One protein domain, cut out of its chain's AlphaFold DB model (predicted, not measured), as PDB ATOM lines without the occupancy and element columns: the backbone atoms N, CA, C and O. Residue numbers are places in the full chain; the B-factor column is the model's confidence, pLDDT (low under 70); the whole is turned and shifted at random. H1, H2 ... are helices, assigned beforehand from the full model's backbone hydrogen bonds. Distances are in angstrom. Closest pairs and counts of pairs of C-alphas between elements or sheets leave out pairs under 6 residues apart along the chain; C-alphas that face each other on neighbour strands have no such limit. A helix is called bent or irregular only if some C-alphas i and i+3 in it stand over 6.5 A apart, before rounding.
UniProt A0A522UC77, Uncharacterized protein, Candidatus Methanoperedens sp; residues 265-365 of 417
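What this domain is: This is residues 265 to 365 of the 417 residues of an uncharacterized protein of Candidatus Methanoperedens sp (UniProt A0A522UC77). Bent helix H6 reaches from the hairpin of H4 and H5, with H3 packed on H5, past crossing H1; residues 357 to 365 stick out. The printed part has 101 residues, six named helices, H1 to H6, and no named strand: all helix. It is only just compact, close to loose: radius of gyration of the C-alphas 14.9 A, spans 45 by 27 by 24 A.

Where its parts are: Find C-alpha 265 at (23.236, 28.125, 39.026); H1 runs 22.7 A to residue 280. Next come H2, 282 to 287, only just irregular, C-alphas 283 and 286 being 6.51 A apart; H3, 295 to 298; H4, 310 to 323; H5, 328 to 338. H6, 340 to 364, assigned as one helix by its hydrogen bonds, is bent: C-alphas 351, ending arm H6a, and 354, beginning H6b, are 7.2 A apart. C-alpha 364 is at (10.149, 12.458, 25.012).

How they stand to each other: H1 only just touches H6a, with 3 pairs of C-alphas within 8 A, Ile 277 and Asp 345 closest at 6.7 A. Hairpin H4 and H5 touch, C-alphas Glu 314 and Lys 338 closest at 5.3 A. O i to N i+4 pairs are within hydrogen-bond range throughout H1, H5, H6a and H6b, 9 of 10 in H4, and 0 of 2 in H2, which has 2 of 3 O i to N i+3 pairs.

The domain as a whole: The printed part has no cut; link H3 to H4 is long, and residues 364 to 365 have pLDDT under 70.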
ATOM      1  N   GLU A 265      21.784  28.330  38.942       75.56
ATOM      2  CA  GLU A 265      23.236  28.125  39.026       75.56
ATOM      3  C   GLU A 265      23.607  26.678  39.395       75.56
ATOM      4  O   GLU A 265      24.489  26.076  38.779       75.56
ATOM      5  N   GLU A 266      22.937  26.101  40.394       77.38
ATOM      6  CA  GLU A 266      23.101  24.698  40.796       77.38
ATOM      7  C   GLU A 266      22.741  23.752  39.654       77.38
ATOM      8  O   GLU A 266      23.467  22.795  39.374       77.38
ATOM      9  N   MET A 267      21.655  24.079  38.958       75.38
ATOM     10  CA  MET A 267      21.190  23.374  37.776       75.38
ATOM     11  C   MET A 267      22.257  23.355  36.674       75.38
ATOM     12  O   MET A 267      22.602  22.291  36.156       75.38
ATOM     13  N   GLU A 268      22.842  24.507  36.343       77.75
ATOM     14  CA  GLU A 268      23.885  24.583  35.318       77.75
ATOM     15  C   GLU A 268      25.177  23.865  35.735       77.75
ATOM     16  O   GLU A 268      25.791  23.172  34.919       77.75
ATOM     17  N   LYS A 269      25.569  23.926  37.016       84.00
ATOM     18  CA  LYS A 269      26.709  23.148  37.541       84.00
ATOM     19  C   LYS A 269      26.479  21.644  37.414       84.00
ATOM     20  O   LYS A 269      27.381  20.927  36.978       84.00
ATOM     21  N   PHE A 270      25.288  21.174  37.774       83.38
ATOM     22  CA  PHE A 270      24.904  19.771  37.652       83.38
ATOM     23  C   PHE A 270      24.955  19.302  36.195       83.38
ATOM     24  O   PHE A 270      25.648  18.330  35.881       83.38
ATOM     25  N   LYS A 271      24.278  20.028  35.292       80.81
ATOM     26  CA  LYS A 271      24.250  19.720  33.854       80.81
ATOM     27  C   LYS A 271      25.663  19.658  33.277       80.81
ATOM     28  O   LYS A 271      26.013  18.692  32.597       80.81
ATOM     29  N   LYS A 272      26.496  20.656  33.592       85.31
ATOM     30  CA  LYS A 272      27.877  20.749  33.112       85.31
ATOM     31  C   LYS A 272      28.738  19.585  33.599       85.31
ATOM     32  O   LYS A 272      29.404  18.957  32.778       85.31
ATOM     33  N   ARG A 273      28.693  19.254  34.897       88.75
ATOM     34  CA  ARG A 273      29.481  18.144  35.460       88.75
ATOM     35  C   ARG A 273      29.103  16.812  34.819       88.75
ATOM     36  O   ARG A 273      29.984  16.069  34.396       88.75
ATOM     37  N   LEU A 274      27.806  16.519  34.704       84.88
ATOM     38  CA  LEU A 274      27.351  15.288  34.053       84.88
ATOM     39  C   LEU A 274      27.819  15.202  32.600       84.88
ATOM     40  O   LEU A 274      28.336  14.167  32.180       84.88
ATOM     41  N   TYR A 275      27.682  16.293  31.847       83.31
ATOM     42  CA  TYR A 275      28.119  16.347  30.459       83.31
ATOM     43  C   TYR A 275      29.631  16.111  30.311       83.31
ATOM     44  O   TYR A 275      30.046  15.321  29.464       83.31
ATOM     45  N   GLU A 276      30.462  16.746  31.140       87.94
ATOM     46  CA  GLU A 276      31.924  16.615  31.085       87.94
ATOM     47  C   GLU A 276      32.402  15.187  31.389       87.94
ATOM     48  O   GLU A 276      33.253  14.657  30.660       87.94
ATOM     49  N   ILE A 277      31.821  14.534  32.405       88.50
ATOM     50  CA  ILE A 277      32.177  13.151  32.751       88.50
ATOM     51  C   ILE A 277      31.758  12.201  31.624       88.50
ATOM     52  O   ILE A 277      32.576  11.401  31.165       88.50
ATOM     53  N   LEU A 278      30.511  12.301  31.149       84.56
ATOM     54  CA  LEU A 278      29.980  11.412  30.109       84.56
ATOM     55  C   LEU A 278      30.686  11.590  28.763       84.56
ATOM     56  O   LEU A 278      30.916  10.615  28.049       84.56
ATOM     57  N   LYS A 279      31.080  12.819  28.420       84.38
ATOM     58  CA  LYS A 279      31.841  13.097  27.198       84.38
ATOM     59  C   LYS A 279      33.229  12.451  27.228       84.38
ATOM     60  O   LYS A 279      33.689  11.987  26.187       84.38
ATOM     61  N   SER A 280      33.871  12.425  28.395       85.50
ATOM     62  CA  SER A 280      35.245  11.930  28.565       85.50
ATOM     63  C   SER A 280      35.325  10.419  28.802       85.50
ATOM     64  O   SER A 280      36.372   9.828  28.563       85.50
ATOM     65  N   ASN A 281      34.230   9.793  29.249       87.00
ATOM     66  CA  ASN A 281      34.201   8.394  29.690       87.00
ATOM     67  C   ASN A 281      32.979   7.646  29.135       87.00
ATOM     68  O   ASN A 281      32.121   7.146  29.865       87.00
ATOM     69  N   GLN A 282      32.866   7.610  27.812       81.62
ATOM     70  CA  GLN A 282      31.690   7.066  27.127       81.62
ATOM     71  C   GLN A 282      31.504   5.559  27.374       81.62
ATOM     72  O   GLN A 282      30.380   5.069  27.466       81.62
ATOM     73  N   ASP A 283      32.605   4.827  27.531       83.19
ATOM     74  CA  ASP A 283      32.656   3.391  27.805       83.19
ATOM     75  C   ASP A 283      32.172   3.013  29.216       83.19
ATOM     76  O   ASP A 283      31.916   1.833  29.473       83.19
ATOM     77  N   TRP A 284      31.992   3.989  30.117       89.12
ATOM     78  CA  TRP A 284      31.480   3.761  31.472       89.12
ATOM     79  C   TRP A 284      29.968   3.548  31.508       89.12
ATOM     80  O   TRP A 284      29.481   2.896  32.427       89.12
ATOM     81  N   LEU A 285      29.224   4.044  30.512       82.12
ATOM     82  CA  LEU A 285      27.757   3.972  30.466       82.12
ATOM     83  C   LEU A 285      27.222   2.535  30.603       82.12
ATOM     84  O   LEU A 285      26.241   2.310  31.312       82.12
ATOM     85  N   GLN A 286      27.890   1.547  29.993       85.50
ATOM     86  CA  GLN A 286      27.512   0.125  30.091       85.50
ATOM     87  C   GLN A 286      27.685  -0.457  31.505       85.50
ATOM     88  O   GLN A 286      27.122  -1.502  31.813       85.50
ATOM     89  N   TYR A 287      28.449   0.231  32.358       89.19
ATOM     90  CA  TYR A 287      28.703  -0.138  33.746       89.19
ATOM     91  C   TYR A 287      27.916   0.719  34.741       89.19
ATOM     92  O   TYR A 287      28.205   0.683  35.937       89.19
ATOM     93  N   LEU A 288      26.947   1.514  34.286       86.94
ATOM     94  CA  LEU A 288      26.059   2.284  35.157       86.94
ATOM     95  C   LEU A 288      24.704   1.580  35.333       86.94
ATOM     96  O   LEU A 288      24.276   0.838  34.441       86.94
ATOM     97  N   PRO A 289      23.994   1.819  36.453       81.31
ATOM     98  CA  PRO A 289      22.612   1.377  36.620       81.31
ATOM     99  C   PRO A 289      21.718   1.842  35.451       81.31
ATOM    100  O   PRO A 289      21.904   2.960  34.964       81.31
ATOM    101  N   PRO A 290      20.753   1.020  34.988       72.75
ATOM    102  CA  PRO A 290      20.245  -0.211  35.608       72.75
ATOM    103  C   PRO A 290      20.993  -1.502  35.221       72.75
ATOM    104  O   PRO A 290      20.509  -2.596  35.518       72.75
ATOM    105  N   ASN A 291      22.151  -1.423  34.558       80.44
ATOM    106  CA  ASN A 291      22.912  -2.622  34.202       80.44
ATOM    107  C   ASN A 291      23.343  -3.386  35.465       80.44
ATOM    108  O   ASN A 291      23.817  -2.794  36.435       80.44
ATOM    109  N   LYS A 292      23.204  -4.720  35.445       79.81
ATOM    110  CA  LYS A 292      23.623  -5.587  36.566       79.81
ATOM    111  C   LYS A 292      25.130  -5.535  36.800       79.81
ATOM    112  O   LYS A 292      25.595  -5.738  37.916       79.81
ATOM    113  N   GLU A 293      25.879  -5.292  35.734       87.50
ATOM    114  CA  GLU A 293      27.325  -5.341  35.741       87.50
ATOM    115  C   GLU A 293      27.910  -3.933  35.833       87.50
ATOM    116  O   GLU A 293      27.963  -3.189  34.866       87.50
ATOM    117  N   THR A 294      28.346  -3.571  37.030       92.00
ATOM    118  CA  THR A 294      29.059  -2.333  37.366       92.00
ATOM    119  C   THR A 294      30.563  -2.586  37.486       92.00
ATOM    120  O   THR A 294      30.994  -3.742  37.604       92.00
ATOM    121  N   PHE A 295      31.389  -1.535  37.552       93.62
ATOM    122  CA  PHE A 295      32.821  -1.700  37.841       93.62
ATOM    123  C   PHE A 295      33.065  -2.374  39.196       93.62
ATOM    124  O   PHE A 295      33.964  -3.204  39.316       93.62
ATOM    125  N   PHE A 296      32.224  -2.088  40.195       91.94
ATOM    126  CA  PHE A 296      32.288  -2.741  41.504       91.94
ATOM    127  C   PHE A 296      32.015  -4.242  41.399       91.94
ATOM    128  O   PHE A 296      32.844  -5.049  41.820       91.94
ATOM    129  N   SER A 297      30.919  -4.630  40.741       91.12
ATOM    130  CA  SER A 297      30.597  -6.049  40.537       91.12
ATOM    131  C   SER A 297      31.626  -6.773  39.660       91.12
ATOM    132  O   SER A 297      31.923  -7.934  39.913       91.12
ATOM    133  N   THR A 298      32.243  -6.071  38.699       92.50
ATOM    134  CA  THR A 298      33.305  -6.615  37.836       92.50
ATOM    135  C   THR A 298      34.537  -7.028  38.646       92.50
ATOM    136  O   THR A 298      35.205  -7.999  38.302       92.50
ATOM    137  N   LEU A 299      34.833  -6.316  39.738       91.38
ATOM    138  CA  LEU A 299      35.908  -6.672  40.668       91.38
ATOM    139  C   LEU A 299      35.432  -7.534  41.852       91.38
ATOM    140  O   LEU A 299      36.235  -7.852  42.731       91.38
ATOM    141  N   GLY A 300      34.144  -7.893  41.913       88.06
ATOM    142  CA  GLY A 300      33.556  -8.598  43.055       88.06
ATOM    143  C   GLY A 300      33.646  -7.803  44.363       88.06
ATOM    144  O   GLY A 300      33.881  -8.383  45.427       88.06
ATOM    145  N   ILE A 301      33.538  -6.474  44.275       89.31
ATOM    146  CA  ILE A 301      33.580  -5.547  45.409       89.31
ATOM    147  C   ILE A 301      32.159  -5.071  45.695       89.31
ATOM    148  O   ILE A 301      31.470  -4.599  44.792       89.31
ATOM    149  N   ASP A 302      31.739  -5.142  46.956       85.12
ATOM    150  CA  ASP A 302      30.549  -4.427  47.403       85.12
ATOM    151  C   ASP A 302      30.916  -2.959  47.658       85.12
ATOM    152  O   ASP A 302      31.782  -2.654  48.481       85.12
ATOM    153  N   LYS A 303      30.248  -2.044  46.952       81.19
ATOM    154  CA  LYS A 303      30.440  -0.595  47.094       81.19
ATOM    155  C   LYS A 303      30.274  -0.134  48.546       81.19
ATOM    156  O   LYS A 303      31.001   0.758  48.969       81.19
ATOM    157  N   ASN A 304      29.351  -0.738  49.294       82.50
ATOM    158  CA  ASN A 304      29.049  -0.344  50.673       82.50
ATOM    159  C   ASN A 304      30.058  -0.897  51.692       82.50
ATOM    160  O   ASN A 304      30.022  -0.517  52.856       82.50
ATOM    161  N   SER A 305      30.955  -1.785  51.256       81.69
ATOM    162  CA  SER A 305      31.995  -2.395  52.094       81.69
ATOM    163  C   SER A 305      33.341  -1.666  52.030       81.69
ATOM    164  O   SER A 305      34.326  -2.130  52.605       81.69
ATOM    165  N   LEU A 306      33.416  -0.554  51.292       82.31
ATOM    166  CA  LEU A 306      34.650   0.207  51.153       82.31
ATOM    167  C   LEU A 306      34.959   1.019  52.421       82.31
ATOM    168  O   LEU A 306      34.050   1.633  52.976       82.31
ATOM    169  N   PRO A 307      36.233   1.064  52.850       82.62
ATOM    170  CA  PRO A 307      36.662   1.922  53.951       82.62
ATOM    171  C   PRO A 307      36.652   3.398  53.535       82.62
ATOM    172  O   PRO A 307      36.692   3.711  52.346       82.62
ATOM    173  N   ASP A 308      36.662   4.308  54.507       80.19
ATOM    174  CA  ASP A 308      36.691   5.754  54.239       80.19
ATOM    175  C   ASP A 308      38.084   6.244  53.796       80.19
ATOM    176  O   ASP A 308      38.211   7.224  53.054       80.19
ATOM    177  N   ASP A 309      39.152   5.559  54.227       87.06
ATOM    178  CA  ASP A 309      40.520   5.953  53.901       87.06
ATOM    179  C   ASP A 309      40.890   5.630  52.445       87.06
ATOM    180  O   ASP A 309      40.777   4.503  51.953       87.06
ATOM    181  N   LYS A 310      41.427   6.634  51.745       84.38
ATOM    182  CA  LYS A 310      41.777   6.528  50.321       84.38
ATOM    183  C   LYS A 310      42.826   5.448  50.046       84.38
ATOM    184  O   LYS A 310      42.729   4.779  49.014       84.38
ATOM    185  N   LYS A 311      43.826   5.287  50.919       85.50
ATOM    186  CA  LYS A 311      44.900   4.299  50.729       85.50
ATOM    187  C   LYS A 311      44.393   2.889  51.011       85.50
ATOM    188  O   LYS A 311      44.794   1.955  50.317       85.50
ATOM    189  N   GLU A 312      43.493   2.736  51.977       87.12
ATOM    190  CA  GLU A 312      42.839   1.459  52.262       87.12
ATOM    191  C   GLU A 312      41.919   1.017  51.122       87.12
ATOM    192  O   GLU A 312      42.020  -0.131  50.684       87.12
ATOM    193  N   ILE A 313      41.120   1.928  50.549       88.06
ATOM    194  CA  ILE A 313      40.312   1.634  49.354       88.06
ATOM    195  C   ILE A 313      41.210   1.119  48.221       88.06
ATOM    196  O   ILE A 313      40.924   0.094  47.600       88.06
ATOM    197  N   GLU A 314      42.331   1.800  47.956       88.38
ATOM    198  CA  GLU A 314      43.283   1.358  46.934       88.38
ATOM    199  C   GLU A 314      43.852  -0.032  47.215       88.38
ATOM    200  O   GLU A 314      44.043  -0.814  46.281       88.38
ATOM    201  N   LYS A 315      44.152  -0.340  48.481       88.69
ATOM    202  CA  LYS A 315      44.675  -1.645  48.885       88.69
ATOM    203  C   LYS A 315      43.650  -2.746  48.613       88.69
ATOM    204  O   LYS A 315      43.994  -3.706  47.925       88.69
ATOM    205  N   VAL A 316      42.400  -2.557  49.039       89.50
ATOM    206  CA  VAL A 316      41.294  -3.503  48.801       89.50
ATOM    207  C   VAL A 316      41.102  -3.753  47.303       89.50
ATOM    208  O   VAL A 316      41.049  -4.900  46.856       89.50
ATOM    209  N   ILE A 317      41.086  -2.688  46.495       92.31
ATOM    210  CA  ILE A 317      40.936  -2.789  45.036       92.31
ATOM    211  C   ILE A 317      42.122  -3.530  44.402       92.31
ATOM    212  O   ILE A 317      41.934  -4.374  43.525       92.31
ATOM    213  N   ARG A 318      43.358  -3.249  44.840       90.94
ATOM    214  CA  ARG A 318      44.569  -3.934  44.352       90.94
ATOM    215  C   ARG A 318      44.568  -5.418  44.695       90.94
ATOM    216  O   ARG A 318      44.967  -6.218  43.853       90.94
ATOM    217  N   GLU A 319      44.156  -5.780  45.904       90.62
ATOM    218  CA  GLU A 319      44.094  -7.172  46.349       90.62
ATOM    219  C   GLU A 319      43.080  -7.967  45.526       90.62
ATOM    220  O   GLU A 319      43.432  -9.013  44.981       90.62
ATOM    221  N   LYS A 320      41.878  -7.417  45.324       91.19
ATOM    222  CA  LYS A 320      40.842  -8.032  44.482       91.19
ATOM    223  C   LYS A 320      41.270  -8.158  43.019       91.19
ATOM    224  O   LYS A 320      41.069  -9.195  42.402       91.19
ATOM    225  N   TYR A 321      41.930  -7.144  42.466       93.25
ATOM    226  CA  TYR A 321      42.429  -7.195  41.090       93.25
ATOM    227  C   TYR A 321      43.504  -8.276  40.873       93.25
ATOM    228  O   TYR A 321      43.527  -8.929  39.830       93.25
ATOM    229  N   ARG A 322      44.390  -8.515  41.856       91.69
ATOM    230  CA  ARG A 322      45.462  -9.524  41.737       91.69
ATOM    231  C   ARG A 322      44.919 -10.933  41.512       91.69
ATOM    232  O   ARG A 322      45.514 -11.678  40.729       91.69
ATOM    233  N   THR A 323      43.808 -11.268  42.168       90.88
ATOM    234  CA  THR A 323      43.195 -12.603  42.134       90.88
ATOM    235  C   THR A 323      42.380 -12.876  40.874       90.88
ATOM    236  O   THR A 323      42.036 -14.024  40.620       90.88
ATOM    237  N   LEU A 324      42.069 -11.849  40.083       92.44
ATOM    238  CA  LEU A 324      41.220 -11.966  38.900       92.44
ATOM    239  C   LEU A 324      42.038 -12.157  37.616       92.44
ATOM    240  O   LEU A 324      43.206 -11.765  37.532       92.44
ATOM    241  N   GLU A 325      41.428 -12.764  36.600       91.56
ATOM    242  CA  GLU A 325      42.009 -12.863  35.260       91.56
ATOM    243  C   GLU A 325      42.031 -11.486  34.574       91.56
ATOM    244  O   GLU A 325      41.099 -10.693  34.695       91.56
ATOM    245  N   LYS A 326      43.117 -11.164  33.867       92.56
ATOM    246  CA  LYS A 326      43.406  -9.797  33.413       92.56
ATOM    247  C   LYS A 326      42.773  -9.561  32.046       92.56
ATOM    248  O   LYS A 326      43.451  -9.545  31.024       92.56
ATOM    249  N   THR A 327      41.457  -9.395  32.041       92.00
ATOM    250  CA  THR A 327      40.683  -9.055  30.840       92.00
ATOM    251  C   THR A 327      40.620  -7.535  30.640       92.00
ATOM    252  O   THR A 327      40.752  -6.786  31.614       92.00
ATOM    253  N   PRO A 328      40.366  -7.029  29.414       91.38
ATOM    254  CA  PRO A 328      40.213  -5.588  29.170       91.38
ATOM    255  C   PRO A 328      39.185  -4.922  30.097       91.38
ATOM    256  O   PRO A 328      39.400  -3.819  30.592       91.38
ATOM    257  N   LYS A 329      38.107  -5.648  30.399       91.81
ATOM    258  CA  LYS A 329      37.028  -5.240  31.299       91.81
ATOM    259  C   LYS A 329      37.484  -5.103  32.758       91.81
ATOM    260  O   LYS A 329      37.214  -4.092  33.402       91.81
ATOM    261  N   ILE A 330      38.197  -6.108  33.272       91.50
ATOM    262  CA  ILE A 330      38.725  -6.116  34.646       91.50
ATOM    263  C   ILE A 330      39.810  -5.045  34.811       91.50
ATOM    264  O   ILE A 330      39.852  -4.363  35.835       91.50
ATOM    265  N   ASN A 331      40.632  -4.831  33.781       93.00
ATOM    266  CA  ASN A 331      41.646  -3.777  33.767       93.00
ATOM    267  C   ASN A 331      41.015  -2.377  33.795       93.00
ATOM    268  O   ASN A 331      41.478  -1.535  34.562       93.00
ATOM    269  N   LEU A 332      39.945  -2.148  33.021       93.25
ATOM    270  CA  LEU A 332      39.191  -0.890  33.031       93.25
ATOM    271  C   LEU A 332      38.547  -0.631  34.401       93.25
ATOM    272  O   LEU A 332      38.729   0.438  34.980       93.25
ATOM    273  N   ALA A 333      37.853  -1.628  34.965       93.00
ATOM    274  CA  ALA A 333      37.250  -1.511  36.292       93.00
ATOM    275  C   ALA A 333      38.301  -1.189  37.369       93.00
ATOM    276  O   ALA A 333      38.095  -0.314  38.211       93.00
ATOM    277  N   TYR A 334      39.461  -1.848  37.312       94.50
ATOM    278  CA  TYR A 334      40.583  -1.575  38.204       94.50
ATOM    279  C   TYR A 334      41.145  -0.160  38.036       94.50
ATOM    280  O   TYR A 334      41.356   0.520  39.043       94.50
ATOM    281  N   SER A 335      41.385   0.302  36.804       93.06
ATOM    282  CA  SER A 335      41.958   1.631  36.566       93.06
ATOM    283  C   SER A 335      41.040   2.745  37.061       93.06
ATOM    284  O   SER A 335      41.518   3.658  37.735       93.06
ATOM    285  N   VAL A 336      39.733   2.616  36.803       93.56
ATOM    286  CA  VAL A 336      38.720   3.594  37.221       93.56
ATOM    287  C   VAL A 336      38.579   3.615  38.739       93.56
ATOM    288  O   VAL A 336      38.662   4.676  39.353       93.56
ATOM    289  N   LEU A 337      38.406   2.450  39.375       92.12
ATOM    290  CA  LEU A 337      38.119   2.397  40.810       92.12
ATOM    291  C   LEU A 337      39.341   2.710  41.677       92.12
ATOM    292  O   LEU A 337      39.195   3.282  42.759       92.12
ATOM    293  N   LYS A 338      40.551   2.355  41.238       91.56
ATOM    294  CA  LYS A 338      41.777   2.658  41.986       91.56
ATOM    295  C   LYS A 338      42.049   4.161  42.045       91.56
ATOM    296  O   LYS A 338      42.477   4.651  43.087       91.56
ATOM    297  N   ASN A 339      41.821   4.886  40.949       91.19
ATOM    298  CA  ASN A 339      42.054   6.324  40.895       91.19
ATOM    299  C   ASN A 339      40.953   7.069  41.664       91.19
ATOM    300  O   ASN A 339      39.778   6.960  41.338       91.19
ATOM    301  N   ALA A 340      41.332   7.854  42.676       88.62
ATOM    302  CA  ALA A 340      40.364   8.552  43.521       88.62
ATOM    303  C   ALA A 340      39.466   9.536  42.747       88.62
ATOM    304  O   ALA A 340      38.275   9.595  43.033       88.62
ATOM    305  N   SER A 341      40.014  10.260  41.765       89.81
ATOM    306  CA  SER A 341      39.258  11.229  40.959       89.81
ATOM    307  C   SER A 341      38.265  10.525  40.037       89.81
ATOM    308  O   SER A 341      37.089  10.865  40.017       89.81
ATOM    309  N   GLN A 342      38.713   9.492  39.314       92.12
ATOM    310  CA  GLN A 342      37.838   8.737  38.410       92.12
ATOM    311  C   GLN A 342      36.765   7.957  39.175       92.12
ATOM    312  O   GLN A 342      35.620   7.882  38.732       92.12
ATOM    313  N   ARG A 343      37.110   7.414  40.348       91.94
ATOM    314  CA  ARG A 343      36.150   6.771  41.248       91.94
ATOM    315  C   ARG A 343      35.075   7.752  41.706       91.94
ATOM    316  O   ARG A 343      33.910   7.370  41.730       91.94
ATOM    317  N   GLU A 344      35.444   8.979  42.069       91.62
ATOM    318  CA  GLU A 344      34.479  10.012  42.456       91.62
ATOM    319  C   GLU A 344      33.517  10.336  41.307       91.62
ATOM    320  O   GLU A 344      32.303  10.316  41.506       91.62
ATOM    321  N   ASP A 345      34.034  10.538  40.097       93.12
ATOM    322  CA  ASP A 345      33.207  10.831  38.923       93.12
ATOM    323  C   ASP A 345      32.278   9.666  38.552       93.12
ATOM    324  O   ASP A 345      31.102   9.871  38.246       93.12
ATOM    325  N   TYR A 346      32.762   8.425  38.642       92.12
ATOM    326  CA  TYR A 346      31.937   7.238  38.418       92.12
ATOM    327  C   TYR A 346      30.835   7.100  39.477       92.12
ATOM    328  O   TYR A 346      29.680   6.824  39.145       92.12
ATOM    329  N   LEU A 347      31.158   7.337  40.752       90.38
ATOM    330  CA  LEU A 347      30.175   7.343  41.837       90.38
ATOM    331  C   LEU A 347      29.126   8.440  41.647       90.38
ATOM    332  O   LEU A 347      27.943   8.180  41.869       90.38
ATOM    333  N   TYR A 348      29.550   9.622  41.200       90.44
ATOM    334  CA  TYR A 348      28.661  10.731  40.880       90.44
ATOM    335  C   TYR A 348      27.692  10.359  39.751       90.44
ATOM    336  O   TYR A 348      26.489  10.584  39.882       90.44
ATOM    337  N   LEU A 349      28.168   9.710  38.682       88.94
ATOM    338  CA  LEU A 349      27.293   9.198  37.622       88.94
ATOM    339  C   LEU A 349      26.307   8.149  38.143       88.94
ATOM    340  O   LEU A 349      25.114   8.256  37.879       88.94
ATOM    341  N   MET A 350      26.769   7.173  38.932       87.00
ATOM    342  CA  MET A 350      25.888   6.145  39.504       87.00
ATOM    343  C   MET A 350      24.753   6.729  40.356       87.00
ATOM    344  O   MET A 350      23.708   6.096  40.476       87.00
ATOM    345  N   GLN A 351      24.964   7.888  40.982       86.25
ATOM    346  CA  GLN A 351      23.981   8.530  41.857       86.25
ATOM    347  C   GLN A 351      22.931   9.368  41.115       86.25
ATOM    348  O   GLN A 351      21.868   9.594  41.695       86.25
ATOM    349  N   ASN A 352      23.249   9.833  39.899       86.50
ATOM    350  CA  ASN A 352      22.490  10.873  39.191       86.50
ATOM    351  C   ASN A 352      22.039  10.473  37.769       86.50
ATOM    352  O   ASN A 352      21.283  11.207  37.134       86.50
ATOM    353  N   VAL A 353      22.500   9.334  37.232       83.38
ATOM    354  CA  VAL A 353      22.109   8.849  35.891       83.38
ATOM    355  C   VAL A 353      20.627   8.454  35.813       83.38
ATOM    356  O   VAL A 353      20.011   8.519  34.754       83.38
ATOM    357  N   ASP A 354      20.036   8.079  36.943       84.12
ATOM    358  CA  ASP A 354      18.612   7.788  37.098       84.12
ATOM    359  C   ASP A 354      17.746   9.030  36.828       84.12
ATOM    360  O   ASP A 354      16.760   8.930  36.097       84.12
ATOM    361  N   ILE A 355      18.161  10.207  37.313       84.81
ATOM    362  CA  ILE A 355      17.494  11.495  37.049       84.81
ATOM    363  C   ILE A 355      17.475  11.792  35.541       84.81
ATOM    364  O   ILE A 355      16.449  12.213  35.008       84.81
ATOM    365  N   LEU A 356      18.570  11.514  34.822       78.81
ATOM    366  CA  LEU A 356      18.622  11.682  33.362       78.81
ATOM    367  C   LEU A 356      17.599  10.793  32.645       78.81
ATOM    368  O   LEU A 356      16.868  11.267  31.775       78.81
ATOM    369  N   ASN A 357      17.522   9.518  33.034       79.25
ATOM    370  CA  ASN A 357      16.557   8.574  32.472       79.25
ATOM    371  C   ASN A 357      15.108   8.993  32.782       79.25
ATOM    372  O   ASN A 357      14.232   8.870  31.926       79.25
ATOM    373  N   ALA A 358      14.854   9.514  33.987       83.81
ATOM    374  CA  ALA A 358      13.544  10.029  34.371       83.81
ATOM    375  C   ALA A 358      13.142  11.230  33.506       83.81
ATOM    376  O   ALA A 358      12.058  11.220  32.924       83.81
ATOM    377  N   ILE A 359      14.029  12.218  33.344       80.94
ATOM    378  CA  ILE A 359      13.797  13.383  32.475       80.94
ATOM    379  C   ILE A 359      13.531  12.925  31.035       80.94
ATOM    380  O   ILE A 359      12.582  13.388  30.408       80.94
ATOM    381  N   GLN A 360      14.287  11.952  30.519       77.69
ATOM    382  CA  GLN A 360      14.036  11.399  29.187       77.69
ATOM    383  C   GLN A 360      12.611  10.846  29.039       77.69
ATOM    384  O   GLN A 360      11.915  11.190  28.084       77.69
ATOM    385  N   LYS A 361      12.161  10.032  29.997       80.12
ATOM    386  CA  LYS A 361      10.811   9.452  30.007       80.12
ATOM    387  C   LYS A 361       9.718  10.518  30.136       80.12
ATOM    388  O   LYS A 361       8.668  10.420  29.508       80.12
ATOM    389  N   ILE A 362       9.949  11.543  30.956       82.12
ATOM    390  CA  ILE A 362       8.968  12.605  31.207       82.12
ATOM    391  C   ILE A 362       8.755  13.460  29.955       82.12
ATOM    392  O   ILE A 362       7.615  13.832  29.675       82.12
ATOM    393  N   PHE A 363       9.816  13.744  29.197       75.06
ATOM    394  CA  PHE A 363       9.789  14.761  28.147       75.06
ATOM    395  C   PHE A 363       9.784  14.247  26.691       75.06
ATOM    396  O   PHE A 363       9.496  15.047  25.806       75.06
ATOM    397  N   LEU A 364      10.092  12.969  26.402       67.56
ATOM    398  CA  LEU A 364      10.149  12.458  25.012       67.56
ATOM    399  C   LEU A 364       8.939  11.630  24.542       67.56
ATOM    400  O   LEU A 364       8.752  11.495  23.333       67.56
ATOM    401  N   ASP A 365       8.121  11.075  25.437       58.53
ATOM    402  CA  ASP A 365       7.024  10.172  25.048       58.53
ATOM    403  C   ASP A 365       5.745  10.938  24.682       58.53
ATOM    404  O   ASP A 365       4.737  10.862  25.388       58.53
TER     405      ASP A 365